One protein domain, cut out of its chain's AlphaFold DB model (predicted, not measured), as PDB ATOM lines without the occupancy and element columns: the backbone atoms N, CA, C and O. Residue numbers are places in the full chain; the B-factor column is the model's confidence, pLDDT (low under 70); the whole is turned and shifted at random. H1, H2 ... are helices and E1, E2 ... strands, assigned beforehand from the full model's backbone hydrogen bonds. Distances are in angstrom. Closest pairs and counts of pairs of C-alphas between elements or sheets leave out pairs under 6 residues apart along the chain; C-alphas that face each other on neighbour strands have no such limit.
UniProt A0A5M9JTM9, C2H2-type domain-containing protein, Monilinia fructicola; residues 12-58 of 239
ATOM      1  N   GLY A  12      93.816 113.833 135.496       73.69
ATOM      2  CA  GLY A  12      93.407 115.161 135.034       73.69
ATOM      3  C   GLY A  12      93.353 115.254 133.512       73.69
ATOM      4  O   GLY A  12      94.179 114.658 132.820       73.69
ATOM      5  N   CYS A  13      92.408 116.033 132.991       75.25
ATOM      6  CA  CYS A  13      92.445 116.457 131.596       75.25
ATOM      7  C   CYS A  13      93.564 117.493 131.392       75.25
ATOM      8  O   CYS A  13      93.797 118.351 132.236       75.25
ATOM      9  N   VAL A  14      94.265 117.438 130.258       74.00
ATOM     10  CA  VAL A  14      95.335 118.405 129.933       74.00
ATOM     11  C   VAL A  14      94.804 119.725 129.359       74.00
ATOM     12  O   VAL A  14      95.549 120.697 129.289       74.00
ATOM     13  N   GLN A  15      93.535 119.760 128.937       65.56
ATOM     14  CA  GLN A  15      92.888 120.927 128.317       65.56
ATOM     15  C   GLN A  15      91.917 121.658 129.257       65.56
ATOM     16  O   GLN A  15      91.478 122.765 128.946       65.56
ATOM     17  N   CYS A  16      91.578 121.073 130.406       78.19
ATOM     18  CA  CYS A  16      90.685 121.676 131.390       78.19
ATOM     19  C   CYS A  16      91.065 121.243 132.812       78.19
ATOM     20  O   CYS A  16      91.973 120.444 133.016       78.19
ATOM     21  N   THR A  17      90.383 121.785 133.815       76.50
ATOM     22  CA  THR A  17      90.656 121.492 135.229       76.50
ATOM     23  C   THR A  17      89.876 120.286 135.765       76.50
ATOM     24  O   THR A  17      89.895 120.039 136.971       76.50
ATOM     25  N   GLU A  18      89.191 119.529 134.899       72.88
ATOM     26  CA  GLU A  18      88.436 118.348 135.318       72.88
ATOM     27  C   GLU A  18      89.358 117.171 135.652       72.88
ATOM     28  O   GLU A  18      90.370 116.913 134.993       72.88
ATOM     29  N   THR A  19      88.987 116.451 136.710       76.50
ATOM     30  CA  THR A  19      89.706 115.276 137.204       76.50
ATOM     31  C   THR A  19      88.762 114.088 137.268       76.50
ATOM     32  O   THR A  19      87.586 114.223 137.602       76.50
ATOM     33  N   PHE A  20      89.289 112.917 136.934       78.19
ATOM     34  CA  PHE A  20      88.521 111.700 136.740       78.19
ATOM     35  C   PHE A  20      89.111 110.561 137.564       78.19
ATOM     36  O   PHE A  20      90.313 110.504 137.824       78.19
ATOM     37  N   GLU A  21      88.251 109.628 137.964       76.31
ATOM     38  CA  GLU A  21      88.653 108.467 138.765       76.31
ATOM     39  C   GLU A  21      89.279 107.339 137.925       76.31
ATOM     40  O   GLU A  21      89.821 106.387 138.486       76.31
ATOM     41  N   SER A  22      89.209 107.420 136.590       76.56
ATOM     42  CA  SER A  22      89.776 106.419 135.683       76.56
ATOM     43  C   SER A  22      90.300 107.037 134.379       76.56
ATOM     44  O   SER A  22      89.766 108.053 133.926       76.56
ATOM     45  N   PRO A  23      91.312 106.418 133.742       75.75
ATOM     46  CA  PRO A  23      91.833 106.872 132.452       75.75
ATOM     47  C   PRO A  23      90.783 106.778 131.334       75.75
ATOM     48  O   PRO A  23      90.651 107.715 130.553       75.75
ATOM     49  N   ASP A  24      89.954 105.728 131.319       78.81
ATOM     50  CA  ASP A  24      88.857 105.573 130.347       78.81
ATOM     51  C   ASP A  24      87.839 106.725 130.417       78.81
ATOM     52  O   ASP A  24      87.219 107.098 129.419       78.81
ATOM     53  N   ALA A  25      87.631 107.290 131.611       76.75
ATOM     54  CA  ALA A  25      86.754 108.439 131.792       76.75
ATOM     55  C   ALA A  25      87.385 109.726 131.239       76.75
ATOM     56  O   ALA A  25      86.667 110.522 130.630       76.75
ATOM     57  N   VAL A  26      88.708 109.894 131.371       79.50
ATOM     58  CA  VAL A  26      89.444 111.007 130.745       79.50
ATOM     59  C   VAL A  26      89.361 110.922 129.231       79.50
ATOM     60  O   VAL A  26      89.102 111.932 128.590       79.50
ATOM     61  N   GLU A  27      89.537 109.736 128.650       77.06
ATOM     62  CA  GLU A  27      89.477 109.548 127.198       77.06
ATOM     63  C   GLU A  27      88.089 109.893 126.644       77.06
ATOM     64  O   GLU A  27      87.965 110.670 125.700       77.06
ATOM     65  N   LYS A  28      87.020 109.411 127.291       77.94
ATOM     66  CA  LYS A  28      85.643 109.753 126.900       77.94
ATOM     67  C   LYS A  28      85.339 111.240 127.049       77.94
ATOM     68  O   LYS A  28      84.640 111.794 126.202       77.94
ATOM     69  N   HIS A  29      85.815 111.872 128.120       80.50
ATOM     70  CA  HIS A  29      85.690 113.317 128.301       80.50
ATOM     71  C   HIS A  29      86.443 114.060 127.194       80.50
ATOM     72  O   HIS A  29      85.882 114.933 126.538       80.50
ATOM     73  N   PHE A  30      87.681 113.652 126.928       71.75
ATOM     74  CA  PHE A  30      88.538 114.273 125.937       71.75
ATOM     75  C   PHE A  30      87.914 114.202 124.541       71.75
ATOM     76  O   PHE A  30      87.768 115.237 123.900       71.75
ATOM     77  N   SER A  31      87.441 113.035 124.102       69.62
ATOM     78  CA  SER A  31      86.809 112.880 122.784       69.62
ATOM     79  C   SER A  31      85.498 113.658 122.634       69.62
ATOM     80  O   SER A  31      85.136 114.019 121.517       69.62
ATOM     81  N   ARG A  32      84.780 113.932 123.733       71.31
ATOM     82  CA  ARG A  32      83.498 114.659 123.709       71.31
ATOM     83  C   ARG A  32      83.650 116.173 123.801       71.31
ATOM     84  O   ARG A  32      82.941 116.883 123.096       71.31
ATOM     85  N   GLU A  33      84.535 116.653 124.669       68.62
ATOM     86  CA  GLU A  33      84.623 118.075 125.030       68.62
ATOM     87  C   GLU A  33      85.810 118.788 124.362       68.62
ATOM     88  O   GLU A  33      85.791 120.006 124.177       68.62
ATOM     89  N   HIS A  34      86.853 118.044 123.978       71.75
ATOM     90  CA  HIS A  34      88.112 118.606 123.469       71.75
ATOM     91  C   HIS A  34      88.601 117.965 122.162       71.75
ATOM     92  O   HIS A  34      89.558 118.448 121.557       71.75
ATOM     93  N   GLY A  35      87.953 116.889 121.721       70.50
ATOM     94  CA  GLY A  35      88.344 116.114 120.559       70.50
ATOM     95  C   GLY A  35      87.908 116.793 119.271       70.50
ATOM     96  O   GLY A  35      86.723 116.878 118.962       70.50
ATOM     97  N   PHE A  36      88.874 117.216 118.462       73.50
ATOM     98  CA  PHE A  36      88.619 117.527 117.061       73.50
ATOM     99  C   PHE A  36      88.726 116.227 116.263       73.50
ATOM    100  O   PHE A  36      89.826 115.710 116.088       73.50
ATOM    101  N   GLY A  37      87.601 115.675 115.810       69.44
ATOM    102  CA  GLY A  37      87.581 114.456 114.995       69.44
ATOM    103  C   GLY A  37      87.825 114.727 113.509       69.44
ATOM    104  O   GLY A  37      87.551 115.822 113.006       69.44
ATOM    105  N   CYS A  38      88.316 113.715 112.795       75.12
ATOM    106  CA  CYS A  38      88.252 113.654 111.337       75.12
ATOM    107  C   CYS A  38      87.060 112.781 110.926       75.12
ATOM    108  O   CYS A  38      86.931 111.657 111.398       75.12
ATOM    109  N   GLU A  39      86.208 113.258 110.017       69.06
ATOM    110  CA  GLU A  39      85.050 112.483 109.536       69.06
ATOM    111  C   GLU A  39      85.463 111.210 108.779       69.06
ATOM    112  O   GLU A  39      84.782 110.192 108.836       69.06
ATOM    113  N   ALA A  40      86.631 111.238 108.132       67.56
ATOM    114  CA  ALA A  40      87.199 110.082 107.446       67.56
ATOM    115  C   ALA A  40      87.913 109.095 108.392       67.56
ATOM    116  O   ALA A  40      88.192 107.962 108.000       67.56
ATOM    117  N   CYS A  41      88.234 109.510 109.622       74.00
ATOM    118  CA  CYS A  41      88.944 108.699 110.612       74.00
ATOM    119  C   CYS A  41      88.268 108.851 111.985       74.00
ATOM    120  O   CYS A  41      88.762 109.614 112.820       74.00
ATOM    121  N   PRO A  42      87.156 108.133 112.234       65.69
ATOM    122  CA  PRO A  42      86.365 108.274 113.460       65.69
ATOM    123  C   PRO A  42      87.120 107.859 114.732       65.69
ATOM    124  O   PRO A  42      86.712 108.233 115.828       65.69
ATOM    125  N   ASP A  43      88.235 107.137 114.585       63.53
ATOM    126  CA  ASP A  43      89.065 106.663 115.695       63.53
ATOM    127  C   ASP A  43      90.200 107.631 116.072       63.53
ATOM    128  O   ASP A  43      90.967 107.351 116.993       63.53
ATOM    129  N   ILE A  44      90.349 108.764 115.368       64.50
ATOM    130  CA  ILE A  44      91.428 109.727 115.627       64.50
ATOM    131  C   ILE A  44      90.852 111.073 116.065       64.50
ATOM    132  O   ILE A  44      90.164 111.761 115.310       64.50
ATOM    133  N   PHE A  45      91.213 111.473 117.285       68.50
ATOM    134  CA  PHE A  45      90.860 112.759 117.876       68.50
ATOM    135  C   PHE A  45      92.115 113.605 118.090       68.50
ATOM    136  O   PHE A  45      93.129 113.130 118.605       68.50
ATOM    137  N   PHE A  46      92.045 114.877 117.712       74.50
ATOM    138  CA  PHE A  46      93.145 115.826 117.849       74.50
ATOM    139  C   PHE A  46      92.898 116.797 119.002       74.50
ATOM    140  O   PHE A  46      91.770 117.220 119.231       74.50
ATOM    141  N   LEU A  47      93.979 117.196 119.683       67.69
ATOM    142  CA  LEU A  47      93.962 118.180 120.779       67.69
ATOM    143  C   LEU A  47      93.738 119.616 120.296       67.69
ATOM    144  O   LEU A  47      93.385 120.485 121.086       67.69
ATOM    145  N   THR A  48      93.988 119.893 119.017       69.44
ATOM    146  CA  THR A  48      93.840 121.229 118.438       69.44
ATOM    147  C   THR A  48      93.297 121.138 117.019       69.44
ATOM    148  O   THR A  48      93.551 120.165 116.304       69.44
ATOM    149  N   SER A  49      92.597 122.187 116.582       70.56
ATOM    150  CA  SER A  49      92.141 122.312 115.194       70.56
ATOM    151  C   SER A  49      93.307 122.294 114.205       70.56
ATOM    152  O   SER A  49      93.206 121.645 113.174       70.56
ATOM    153  N   ALA A  50      94.445 122.908 114.546       74.19
ATOM    154  CA  ALA A  50      95.644 122.898 113.710       74.19
ATOM    155  C   ALA A  50      96.226 121.484 113.522       74.19
ATOM    156  O   ALA A  50      96.640 121.130 112.420       74.19
ATOM    157  N   ALA A  51      96.224 120.653 114.573       74.62
ATOM    158  CA  ALA A  51      96.649 119.257 114.471       74.62
ATOM    159  C   ALA A  51      95.691 118.433 113.596       74.62
ATOM    160  O   ALA A  51      96.149 117.642 112.770       74.62
ATOM    161  N   ARG A  52      94.377 118.679 113.702       79.38
ATOM    162  CA  ARG A  52      93.388 118.109 112.778       79.38
ATOM    163  C   ARG A  52      93.648 118.566 111.343       79.38
ATOM    164  O   ARG A  52      93.658 117.733 110.451       79.38
ATOM    165  N   ASP A  53      93.883 119.852 111.102       74.62
ATOM    166  CA  ASP A  53      94.074 120.394 109.750       74.62
ATOM    167  C   ASP A  53      95.362 119.861 109.102       74.62
ATOM    168  O   ASP A  53      95.371 119.491 107.927       74.62
ATOM    169  N   SER A  54      96.432 119.710 109.888       78.62
ATOM    170  CA  SER A  54      97.650 119.024 109.445       78.62
ATOM    171  C   SER A  54      97.405 117.545 109.136       78.62
ATOM    172  O   SER A  54      98.000 117.006 108.199       78.62
ATOM    173  N   HIS A  55      96.542 116.876 109.904       81.12
ATOM    174  CA  HIS A  55      96.117 115.518 109.591       81.12
ATOM    175  C   HIS A  55      95.280 115.475 108.312       81.12
ATOM    176  O   HIS A  55      95.541 114.625 107.476       81.12
ATOM    177  N   LEU A  56      94.340 116.398 108.093       76.31
ATOM    178  CA  LEU A  56      93.544 116.448 106.859       76.31
ATOM    179  C   LEU A  56      94.431 116.588 105.613       76.31
ATOM    180  O   LEU A  56      94.160 115.940 104.609       76.31
ATOM    181  N   ALA A  57      95.529 117.346 105.699       74.44
ATOM    182  CA  ALA A  57      96.498 117.488 104.608       74.44
ATOM    183  C   ALA A  57      97.249 116.185 104.258       74.44
ATOM    184  O   ALA A  57      97.794 116.059 103.163       74.44
ATOM    185  N   THR A  58      97.296 115.219 105.178       72.50
ATOM    186  CA  THR A  58      97.978 113.921 105.005       72.50
ATOM    187  C   THR A  58      97.026 112.722 105.026       72.50
ATOM    188  O   THR A  58      97.424 111.608 104.679       72.50
TER     189      THR A  58
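What this domain is: This is residues 12 to 58 of the 239 residues of the protein "C2H2-type domain-containing protein" of Monilinia fructicola (UniProt A0A5M9JTM9). Two small lobes stand end to end in an elongated model: at one end the hairpin E1 and E2 with the short helix H2 packed beside it, at the other the helix H1 with residues 12 to 22 looping back beside it. The printed part has 47 residues, with two named helices and two named strands in the order H1, E1, E2, H2. The sheet, order E1 - E2, is antiparallel, and the class is mixed, helices and strands. The whole is only just loose, close to compact, with a radius of gyration of the C-alphas of 11.6 A and spans of 36 by 17 by 12 A.

How they stand to each other: Begin at the hairpin of E1, residues 36 to 38, and E2, residues 41 to 46, antiparallel at 149 degrees. Look for N 46 and O 36 at 2.9 A and N 41 and O 38 at 3.1 A, both within hydrogen-bond range. From there go to H2, residues 49 to 56: its closest C-alphas to E1 are those of Ser 49 and Phe 36, 6.2 A apart, and to E2 those of Arg 52 and Phe 46, 5.6 A apart. In H1, residues 23 to 34, the C-alpha of Ser 31 comes closest to E2, 6.4 A from that of Phe 45. H1 and H2 are apart. In both helices every O i to N i+4 pair is within hydrogen-bond range.

Where its parts are: Find C-alpha 23 at (91.833, 106.872, 132.452), where H1 begins; it runs 15.2 A to C-alpha 34. E1 spans 6.9 A, and E2 11.0 A from C-alpha 41 at (88.944, 108.699, 110.612). H2 runs 10.3 A and ends at C-alpha 56, (93.544, 116.448, 106.859).

The domain as a whole: The farthest C-alphas, of Glu 21 and Ala 57, are 36.2 A apart. The printed part has no cut, and the links H1 to E1, E1 to E2 and E2 to H2 are tight. Mean pLDDT of the printed part is 73.5; look for values under 70 at residues 15, 31, 33, 37, 39 to 40, 42 to 45 and 47 to 48.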